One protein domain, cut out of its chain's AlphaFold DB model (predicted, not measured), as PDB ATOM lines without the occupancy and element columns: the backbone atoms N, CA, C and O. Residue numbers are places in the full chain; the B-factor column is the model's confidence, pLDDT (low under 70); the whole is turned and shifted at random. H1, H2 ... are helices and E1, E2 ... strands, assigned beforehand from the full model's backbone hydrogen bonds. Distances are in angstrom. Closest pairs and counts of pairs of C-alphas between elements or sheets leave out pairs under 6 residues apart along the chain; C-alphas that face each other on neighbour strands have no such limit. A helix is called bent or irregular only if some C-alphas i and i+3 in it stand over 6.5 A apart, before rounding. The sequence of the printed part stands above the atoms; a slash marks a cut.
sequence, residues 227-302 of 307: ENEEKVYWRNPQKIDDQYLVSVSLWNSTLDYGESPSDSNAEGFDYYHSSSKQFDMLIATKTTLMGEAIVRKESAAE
ATOM      1  N   GLU A 227      82.819 -42.825  47.602       81.00
ATOM      2  CA  GLU A 227      83.824 -43.538  48.421       81.00
ATOM      3  C   GLU A 227      84.224 -42.764  49.685       81.00
ATOM      4  O   GLU A 227      84.610 -43.337  50.703       81.00
ATOM      5  N   ASN A 228      84.151 -41.436  49.621       80.31
ATOM      6  CA  ASN A 228      84.428 -40.586  50.765       80.31
ATOM      7  C   ASN A 228      83.350 -40.709  51.858       80.31
ATOM      8  O   ASN A 228      83.679 -40.678  53.038       80.31
ATOM      9  N   GLU A 229      82.083 -40.895  51.485       83.75
ATOM     10  CA  GLU A 229      80.974 -41.032  52.438       83.75
ATOM     11  C   GLU A 229      81.071 -42.340  53.237       83.75
ATOM     12  O   GLU A 229      80.696 -42.382  54.402       83.75
ATOM     13  N   GLU A 230      81.649 -43.385  52.643       83.06
ATOM     14  CA  GLU A 230      81.909 -44.655  53.327       83.06
ATOM     15  C   GLU A 230      82.964 -44.516  54.438       83.06
ATOM     16  O   GLU A 230      82.862 -45.142  55.493       83.06
ATOM     17  N   LYS A 231      83.995 -43.693  54.213       81.38
ATOM     18  CA  LYS A 231      85.156 -43.579  55.116       81.38
ATOM     19  C   LYS A 231      84.987 -42.507  56.187       81.38
ATOM     20  O   LYS A 231      85.665 -42.552  57.217       81.38
ATOM     21  N   VAL A 232      84.152 -41.507  55.933       82.31
ATOM     22  CA  VAL A 232      83.999 -40.355  56.819       82.31
ATOM     23  C   VAL A 232      83.066 -40.712  57.961       82.31
ATOM     24  O   VAL A 232      81.864 -40.879  57.791       82.31
ATOM     25  N   TYR A 233      83.628 -40.770  59.165       83.25
ATOM     26  CA  TYR A 233      82.840 -40.957  60.372       83.25
ATOM     27  C   TYR A 233      82.412 -39.606  60.949       83.25
ATOM     28  O   TYR A 233      83.247 -38.786  61.326       83.25
ATOM     29  N   TRP A 234      81.104 -39.371  61.050       81.62
ATOM     30  CA  TRP A 234      80.543 -38.069  61.433       81.62
ATOM     31  C   TRP A 234      80.946 -37.597  62.844       81.62
ATOM     32  O   TRP A 234      81.055 -36.393  63.071       81.62
ATOM     33  N   ARG A 235      81.220 -38.516  63.786       80.56
ATOM     34  CA  ARG A 235      81.691 -38.168  65.145       80.56
ATOM     35  C   ARG A 235      83.171 -37.799  65.205       80.56
ATOM     36  O   ARG A 235      83.590 -37.124  66.139       80.56
ATOM     37  N   ASN A 236      83.958 -38.251  64.231       83.12
ATOM     38  CA  ASN A 236      85.373 -37.917  64.105       83.12
ATOM     39  C   ASN A 236      85.631 -37.336  62.708       83.12
ATOM     40  O   ASN A 236      86.177 -38.028  61.840       83.12
ATOM     41  N   PRO A 237      85.184 -36.091  62.460       79.06
ATOM     42  CA  PRO A 237      85.205 -35.513  61.129       79.06
ATOM     43  C   PRO A 237      86.643 -35.391  60.625       79.06
ATOM     44  O   PRO A 237      87.514 -34.823  61.289       79.06
ATOM     45  N   GLN A 238      86.882 -35.917  59.425       82.50
ATOM     46  CA  GLN A 238      88.182 -35.816  58.777       82.50
ATOM     47  C   GLN A 238      88.507 -34.353  58.461       82.50
ATOM     48  O   GLN A 238      87.633 -33.572  58.073       82.50
ATOM     49  N   LYS A 239      89.780 -33.988  58.629       83.12
ATOM     50  CA  LYS A 239      90.298 -32.661  58.296       83.12
ATOM     51  C   LYS A 239      91.188 -32.740  57.066       83.12
ATOM     52  O   LYS A 239      92.097 -33.566  57.028       83.12
ATOM     53  N   ILE A 240      90.946 -31.856  56.105       80.31
ATOM     54  CA  ILE A 240      91.787 -31.642  54.925       80.31
ATOM     55  C   ILE A 240      92.127 -30.150  54.900       80.31
ATOM     56  O   ILE A 240      91.217 -29.329  54.978       80.31
ATOM     57  N   ASP A 241      93.413 -29.798  54.837       83.38
ATOM     58  CA  ASP A 241      93.891 -28.403  54.826       83.38
ATOM     59  C   ASP A 241      93.273 -27.523  55.936       83.38
ATOM     60  O   ASP A 241      92.753 -26.437  55.680       83.38
ATOM     61  N   ASP A 242      93.272 -28.029  57.176       84.81
ATOM     62  CA  ASP A 242      92.668 -27.400  58.367       84.81
ATOM     63  C   ASP A 242      91.146 -27.146  58.297       84.81
ATOM     64  O   ASP A 242      90.569 -26.533  59.200       84.81
ATOM     65  N   GLN A 243      90.461 -27.677  57.281       81.12
ATOM     66  CA  GLN A 243      89.008 -27.601  57.127       81.12
ATOM     67  C   GLN A 243      88.358 -28.956  57.400       81.12
ATOM     68  O   GLN A 243      88.863 -30.005  57.002       81.12
ATOM     69  N   TYR A 244      87.216 -28.936  58.090       82.06
ATOM     70  CA  TYR A 244      86.422 -30.139  58.310       82.06
ATOM     71  C   TYR A 244      85.706 -30.530  57.026       82.06
ATOM     72  O   TYR A 244      85.031 -29.707  56.403       82.06
ATOM     73  N   LEU A 245      85.828 -31.799  56.661       80.62
ATOM     74  CA  LEU A 245      85.095 -32.339  55.540       80.62
ATOM     75  C   LEU A 245      83.601 -32.417  55.878       80.62
ATOM     76  O   LEU A 245      83.206 -32.796  56.982       80.62
ATOM     77  N   VAL A 246      82.773 -32.045  54.908       78.25
ATOM     78  CA  VAL A 246      81.314 -32.065  55.025       78.25
ATOM     79  C   VAL A 246      80.787 -33.334  54.361       78.25
ATOM     80  O   VAL A 246      81.010 -33.541  53.171       78.25
ATOM     81  N   SER A 247      80.086 -34.165  55.130       85.12
ATOM     82  CA  SER A 247      79.355 -35.329  54.619       85.12
ATOM     83  C   SER A 247      78.024 -34.904  53.982       85.12
ATOM     84  O   SER A 247      77.455 -33.853  54.316       85.12
ATOM     85  N   VAL A 248      77.539 -35.715  53.039       87.25
ATOM     86  CA  VAL A 248      76.238 -35.515  52.376       87.25
ATOM     87  C   VAL A 248      75.085 -35.827  53.335       87.25
ATOM     88  O   VAL A 248      74.013 -35.223  53.240       87.25
ATOM     89  N   SER A 249      75.307 -36.732  54.284       88.38
ATOM     90  CA  SER A 249      74.296 -37.223  55.210       88.38
ATOM     91  C   SER A 249      74.450 -36.626  56.615       88.38
ATOM     92  O   SER A 249      75.537 -36.289  57.081       88.38
ATOM     93  N   LEU A 250      73.324 -36.449  57.301       88.50
ATOM     94  CA  LEU A 250      73.252 -36.025  58.691       88.50
ATOM     95  C   LEU A 250      72.793 -37.208  59.541       88.50
ATOM     96  O   LEU A 250      71.692 -37.738  59.363       88.50
ATOM     97  N   TRP A 251      73.636 -37.578  60.496       88.44
ATOM     98  CA  TRP A 251      73.388 -38.663  61.435       88.44
ATOM     99  C   TRP A 251      73.004 -38.104  62.796       88.44
ATOM    100  O   TRP A 251      73.496 -37.053  63.210       88.44
ATOM    101  N   ASN A 252      72.122 -38.816  63.486       89.44
ATOM    102  CA  ASN A 252      71.795 -38.551  64.875       89.44
ATOM    103  C   ASN A 252      72.041 -39.809  65.709       89.44
ATOM    104  O   ASN A 252      72.147 -40.912  65.171       89.44
ATOM    105  N   SER A 253      72.124 -39.645  67.025       88.00
ATOM    106  CA  SER A 253      72.340 -40.761  67.937       88.00
ATOM    107  C   SER A 253      71.400 -40.721  69.124       88.00
ATOM    108  O   SER A 253      70.971 -39.655  69.561       88.00
ATOM    109  N   THR A 254      71.105 -41.905  69.647       88.06
ATOM    110  CA  THR A 254      70.409 -42.088  70.925       88.06
ATOM    111  C   THR A 254      71.387 -42.194  72.105       88.06
ATOM    112  O   THR A 254      70.945 -42.295  73.242       88.06
ATOM    113  N   LEU A 255      72.701 -42.172  71.853       84.94
ATOM    114  CA  LEU A 255      73.734 -42.239  72.890       84.94
ATOM    115  C   LEU A 255      73.905 -40.920  73.647       84.94
ATOM    116  O   LEU A 255      73.773 -39.836  73.070       84.94
ATOM    117  N   ASP A 256      74.276 -41.035  74.924       79.06
ATOM    118  CA  ASP A 256      74.638 -39.894  75.758       79.06
ATOM    119  C   ASP A 256      75.958 -39.249  75.298       79.06
ATOM    120  O   ASP A 256      76.784 -39.828  74.580       79.06
ATOM    121  N   TYR A 257      76.151 -37.987  75.685       72.69
ATOM    122  CA  TYR A 257      77.281 -37.181  75.228       72.69
ATOM    123  C   TYR A 257      78.625 -37.788  75.661       72.69
ATOM    124  O   TYR A 257      78.958 -37.802  76.844       72.69
ATOM    125  N   GLY A 258      79.424 -38.221  74.681       73.19
ATOM    126  CA  GLY A 258      80.756 -38.796  74.894       73.19
ATOM    127  C   GLY A 258      80.829 -40.317  74.752       73.19
ATOM    128  O   GLY A 258      81.938 -40.842  74.710       73.19
ATOM    129  N   GLU A 259      79.696 -41.009  74.610       75.12
ATOM    130  CA  GLU A 259      79.662 -42.449  74.336       75.12
ATOM    131  C   GLU A 259      79.674 -42.735  72.828       75.12
ATOM    132  O   GLU A 259      79.047 -42.022  72.030       75.12
ATOM    133  N   SER A 260      80.403 -43.779  72.427       75.19
ATOM    134  CA  SER A 260      80.500 -44.230  71.038       75.19
ATOM    135  C   SER A 260      79.862 -45.614  70.873       75.19
ATOM    136  O   SER A 260      80.069 -46.474  71.726       75.19
ATOM    137  N   PRO A 261      79.179 -45.907  69.747       71.75
ATOM    138  CA  PRO A 261      78.677 -47.257  69.462       71.75
ATOM    139  C   PRO A 261      79.782 -48.326  69.389       71.75
ATOM    140  O   PRO A 261      79.499 -49.520  69.404       71.75
ATOM    141  N   SER A 262      81.047 -47.908  69.262       68.94
ATOM    142  CA  SER A 262      82.216 -48.792  69.312       68.94
ATOM    143  C   SER A 262      82.536 -49.313  70.714       68.94
ATOM    144  O   SER A 262      83.321 -50.253  70.846       68.94
ATOM    145  N   ASP A 263      81.982 -48.694  71.754       72.81
ATOM    146  CA  ASP A 263      82.203 -49.102  73.134       72.81
ATOM    147  C   ASP A 263      81.300 -50.301  73.439       72.81
ATOM    148  O   ASP A 263      80.090 -50.258  73.233       72.81
ATOM    149  N   SER A 264      81.876 -51.396  73.943       63.91
ATOM    150  CA  SER A 264      81.183 -52.691  74.086       63.91
ATOM    151  C   SER A 264      79.946 -52.678  74.991       63.91
ATOM    152  O   SER A 264      79.215 -53.664  75.033       63.91
ATOM    153  N   ASN A 265      79.745 -51.597  75.745       68.88
ATOM    154  CA  ASN A 265      78.679 -51.436  76.730       68.88
ATOM    155  C   ASN A 265      77.643 -50.375  76.316       68.88
ATOM    156  O   ASN A 265      76.746 -50.080  77.102       68.88
ATOM    157  N   ALA A 266      77.776 -49.775  75.130       68.81
ATOM    158  CA  ALA A 266      76.864 -48.749  74.643       68.81
ATOM    159  C   ALA A 266      75.566 -49.396  74.116       68.81
ATOM    160  O   ALA A 266      75.588 -50.145  73.142       68.81
ATOM    161  N   GLU A 267      74.424 -49.118  74.757       76.88
ATOM    162  CA  GLU A 267      73.105 -49.647  74.345       76.88
ATOM    163  C   GLU A 267      72.429 -48.817  73.232       76.88
ATOM    164  O   GLU A 267      71.396 -49.213  72.688       76.88
ATOM    165  N   GLY A 268      72.985 -47.655  72.886       79.25
ATOM    166  CA  GLY A 268      72.450 -46.769  71.850       79.25
ATOM    167  C   GLY A 268      73.026 -47.028  70.457       79.25
ATOM    168  O   GLY A 268      74.091 -47.616  70.287       79.25
ATOM    169  N   PHE A 269      72.313 -46.549  69.440       84.88
ATOM    170  CA  PHE A 269      72.691 -46.692  68.035       84.88
ATOM    171  C   PHE A 269      72.662 -45.344  67.309       84.88
ATOM    172  O   PHE A 269      71.958 -44.407  67.702       84.88
ATOM    173  N   ASP A 270      73.431 -45.266  66.227       87.00
ATOM    174  CA  ASP A 270      73.424 -44.136  65.303       87.00
ATOM    175  C   ASP A 270      72.426 -44.417  64.180       87.00
ATOM    176  O   ASP A 270      72.352 -45.532  63.659       87.00
ATOM    177  N   TYR A 271      71.649 -43.410  63.798       88.25
ATOM    178  CA  TYR A 271      70.667 -43.530  62.729       88.25
ATOM    179  C   TYR A 271      70.714 -42.323  61.798       88.25
ATOM    180  O   TYR A 271      71.015 -41.194  62.197       88.25
ATOM    181  N   TYR A 272      70.414 -42.576  60.526       90.12
ATOM    182  CA  TYR A 272      70.300 -41.527  59.526       90.12
ATOM    183  C   TYR A 272      69.105 -40.628  59.860       90.12
ATOM    184  O   TYR A 272      67.995 -41.121  60.069       90.12
ATOM    185  N   HIS A 273      69.323 -39.314  59.904       90.25
ATOM    186  CA  HIS A 273      68.274 -38.346  60.207       90.25
ATOM    187  C   HIS A 273      67.789 -37.606  58.957       90.25
ATOM    188  O   HIS A 273      66.590 -37.581  58.684       90.25
ATOM    189  N   SER A 274      68.707 -36.990  58.210       90.81
ATOM    190  CA  SER A 274      68.385 -36.184  57.025       90.81
ATOM    191  C   SER A 274      69.615 -35.963  56.145       90.81
ATOM    192  O   SER A 274      70.717 -36.371  56.495       90.81
ATOM    193  N   SER A 275      69.462 -35.263  55.023       88.94
ATOM    194  CA  SER A 275      70.591 -34.667  54.305       88.94
ATOM    195  C   SER A 275      71.276 -33.589  55.153       88.94
ATOM    196  O   SER A 275      70.681 -32.985  56.057       88.94
ATOM    197  N   SER A 276      72.558 -33.357  54.884       88.38
ATOM    198  CA  SER A 276      73.331 -32.290  55.513       88.38
ATOM    199  C   SER A 276      72.850 -30.922  55.029       88.38
ATOM    200  O   SER A 276      72.816 -30.650  53.831       88.38
ATOM    201  N   LYS A 277      72.564 -30.001  55.960       87.81
ATOM    202  CA  LYS A 277      72.138 -28.628  55.617       87.81
ATOM    203  C   LYS A 277      73.154 -27.891  54.743       87.81
ATOM    204  O   LYS A 277      72.774 -27.067  53.916       87.81
ATOM    205  N   GLN A 278      74.442 -28.171  54.943       82.94
ATOM    206  CA  GLN A 278      75.511 -27.567  54.151       82.94
ATOM    207  C   GLN A 278      75.482 -28.090  52.714       82.94
ATOM    208  O   GLN A 278      75.607 -27.304  51.780       82.94
ATOM    209  N   PHE A 279      75.248 -29.393  52.537       85.62
ATOM    210  CA  PHE A 279      75.075 -29.999  51.219       85.62
ATOM    211  C   PHE A 279      73.825 -29.458  50.514       85.62
ATOM    212  O   PHE A 279      73.913 -28.992  49.376       85.62
ATOM    213  N   ASP A 280      72.686 -29.431  51.206       88.25
ATOM    214  CA  ASP A 280      71.421 -28.970  50.631       88.25
ATOM    215  C   ASP A 280      71.488 -27.510  50.181       88.25
ATOM    216  O   ASP A 280      71.014 -27.165  49.098       88.25
ATOM    217  N   MET A 281      72.099 -26.643  50.993       83.44
ATOM    218  CA  MET A 281      72.176 -25.212  50.707       83.44
ATOM    219  C   MET A 281      73.239 -24.883  49.654       83.44
ATOM    220  O   MET A 281      72.975 -24.106  48.737       83.44
ATOM    221  N   LEU A 282      74.448 -25.437  49.787       78.62
ATOM    222  CA  LEU A 282      75.586 -25.043  48.951       78.62
ATOM    223  C   LEU A 282      75.638 -25.803  47.632       78.62
ATOM    224  O   LEU A 282      76.118 -25.240  46.648       78.62
ATOM    225  N   ILE A 283      75.167 -27.051  47.621       83.19
ATOM    226  CA  ILE A 283      75.251 -27.935  46.462       83.19
ATOM    227  C   ILE A 283      73.874 -28.120  45.838       83.19
ATOM    228  O   ILE A 283      73.631 -27.547  44.779       83.19
ATOM    229  N   ALA A 284      72.951 -28.831  46.491       83.94
ATOM    230  CA  ALA A 284      71.687 -29.234  45.867       83.94
ATOM    231  C   ALA A 284      70.863 -28.029  45.380       83.94
ATOM    232  O   ALA A 284      70.665 -27.857  44.179       83.94
ATOM    233  N   THR A 285      70.482 -27.123  46.284       86.19
ATOM    234  CA  THR A 285      69.646 -25.954  45.956       86.19
ATOM    235  C   THR A 285      70.306 -25.059  44.910       86.19
ATOM    236  O   THR A 285      69.658 -24.597  43.973       86.19
ATOM    237  N   LYS A 286      71.618 -24.834  45.037       83.56
ATOM    238  CA  LYS A 286      72.370 -23.991  44.110       83.56
ATOM    239  C   LYS A 286      72.474 -24.622  42.717       83.56
ATOM    240  O   LYS A 286      72.224 -23.918  41.745       83.56
ATOM    241  N   THR A 287      72.774 -25.919  42.609       82.88
ATOM    242  CA  THR A 287      72.793 -26.627  41.312       82.88
ATOM    243  C   THR A 287      71.424 -26.628  40.644       82.88
ATOM    244  O   THR A 287      71.330 -26.354  39.452       82.88
ATOM    245  N   THR A 288      70.349 -26.857  41.405       85.25
ATOM    246  CA  THR A 288      68.985 -26.868  40.867       85.25
ATOM    247  C   THR A 288      68.558 -25.489  40.369       85.25
ATOM    248  O   THR A 288      67.930 -25.394  39.321       85.25
ATOM    249  N   LEU A 289      68.909 -24.415  41.086       87.19
ATOM    250  CA  LEU A 289      68.578 -23.046  40.678       87.19
ATOM    251  C   LEU A 289      69.432 -22.543  39.509       87.19
ATOM    252  O   LEU A 289      68.933 -21.788  38.680       87.19
ATOM    253  N   MET A 290      70.710 -22.922  39.456       84.44
ATOM    254  CA  MET A 290      71.626 -22.490  38.394       84.44
ATOM    255  C   MET A 290      71.514 -23.350  37.130       84.44
ATOM    256  O   MET A 290      71.915 -22.895  36.068       84.44
ATOM    257  N   GLY A 291      70.981 -24.572  37.227       81.56
ATOM    258  CA  GLY A 291      70.918 -25.519  36.109       81.56
ATOM    259  C   GLY A 291      72.286 -26.064  35.679       81.56
ATOM    260  O   GLY A 291      72.384 -26.739  34.660       81.56
ATOM    261  N   GLU A 292      73.337 -25.790  36.452       78.06
ATOM    262  CA  GLU A 292      74.720 -26.146  36.144       78.06
ATOM    263  C   GLU A 292      75.356 -26.928  37.298       78.06
ATOM    264  O   GLU A 292      75.047 -26.721  38.477       78.06
ATOM    265  N   ALA A 293      76.278 -27.833  36.957       72.50
ATOM    266  CA  ALA A 293      77.052 -28.570  37.945       72.50
ATOM    267  C   ALA A 293      78.033 -27.632  38.663       72.50
ATOM    268  O   ALA A 293      78.743 -26.848  38.033       72.50
ATOM    269  N   ILE A 294      78.117 -27.733  39.991       74.56
ATOM    270  CA  ILE A 294      79.117 -26.987  40.759       74.56
ATOM    271  C   ILE A 294      80.447 -27.718  40.646       74.56
ATOM    272  O   ILE A 294      80.635 -28.797  41.204       74.56
ATOM    273  N   VAL A 295      81.377 -27.105  39.924       70.62
ATOM    274  CA  VAL A 295      82.702 -27.659  39.652       70.62
ATOM    275  C   VAL A 295      83.723 -26.986  40.568       70.62
ATOM    276  O   VAL A 295      83.809 -25.756  40.636       70.62
ATOM    277  N   ARG A 296      84.523 -27.779  41.291       70.19
ATOM    278  CA  ARG A 296      85.659 -27.254  42.067       70.19
ATOM    279  C   ARG A 296      86.735 -26.757  41.099       70.19
ATOM    280  O   ARG A 296      87.036 -27.425  40.109       70.19
ATOM    281  N   LYS A 297      87.356 -25.611  41.389       65.88
ATOM    282  CA  LYS A 297      88.507 -25.117  40.617       65.88
ATOM    283  C   LYS A 297      89.604 -26.197  40.603       65.88
ATOM    284  O   LYS A 297      89.950 -26.700  41.663       65.88
ATOM    285  N   GLU A 298      90.089 -26.552  39.411       63.06
ATOM    286  CA  GLU A 298      91.057 -27.639  39.130       63.06
ATOM    287  C   GLU A 298      90.545 -29.091  39.156       63.06
ATOM    288  O   GLU A 298      91.301 -30.003  38.842       63.06
ATOM    289  N   SER A 299      89.248 -29.335  39.373       59.19
ATOM    290  CA  SER A 299      88.690 -30.703  39.273       59.19
ATOM    291  C   SER A 299      88.754 -31.308  37.863       59.19
ATOM    292  O   SER A 299      88.697 -32.522  37.711       59.19
ATOM    293  N   ALA A 300      88.950 -30.488  36.825       56.78
ATOM    294  CA  ALA A 300      89.154 -30.966  35.458       56.78
ATOM    295  C   ALA A 300      90.403 -31.859  35.298       56.78
ATOM    296  O   ALA A 300      90.448 -32.654  34.369       56.78
ATOM    297  N   ALA A 301      91.399 -31.752  36.189       53.69
ATOM    298  CA  ALA A 301      92.599 -32.594  36.158       53.69
ATOM    299  C   ALA A 301      92.392 -33.983  36.796       53.69
ATOM    300  O   ALA A 301      93.164 -34.901  36.527       53.69
ATOM    301  N   GLU A 302      91.364 -34.142  37.635       51.28
ATOM    302  CA  GLU A 302      91.015 -35.407  38.301       51.28
ATOM    303  C   GLU A 302      89.999 -36.225  37.489       51.28
ATOM    304  O   GLU A 302      89.880 -37.438  37.662       51.28
TER     305      GLU A 302
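Overview. This is residues 227 to 302 of the 307 residues of an uncharacterized protein of Fusarium oxysporum (UniProt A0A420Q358). There is little regular structure here: a two-stranded antiparallel hairpin, E1 and E2, with helix H2 continuing beyond it, makes the long axis, while short H1 lies to one side and residues 295 to 302 stick out. The printed part has 76 residues, 30 of them in named elements, in the order H1, E1, E2, H2; the class is mixed. It is loose, with a radius of gyration of the C-alphas of 15.9 A, and spans 47 by 26 by 20 A.

Arrangement. Start at H1, residues 227 to 231, apart from E2, residues 270 to 275, and from H2, residues 277 to 290. E1, residues 249 to 253, forms an antiparallel hairpin with E2, at 144 degrees; look for N 250 and O 274, within hydrogen-bond range at 2.7 A. E1 and H2 are near each other, with 7 pairs of C-alphas within 10 A. O i to N i+4 pairs within range number 7 of 10 in H2 and 0 of 1 in H1, where 1 of 2 O i to N i+3 pairs is.

Along the chain. Find C-alpha 227 at (83.824, -43.538, 48.421), where H1 begins its 6.8 A. E1 runs 13.4 A and E2 14.8 A. H2 runs 18.3 A to C-alpha 290 at (71.626, -22.490, 38.394), only just irregular: C-alphas 282 and 285 are 6.7 A apart.

Size, cuts and confidence. The printed part has no cut. The farthest C-alphas, Asn 265 and Gly 291, are 48.8 A apart. The links H1 to E1 and E1 to E2 are long; E2 to H2 is tight. Look for pLDDT under 70 at residues 262, 264 to 266 and 297 to 302.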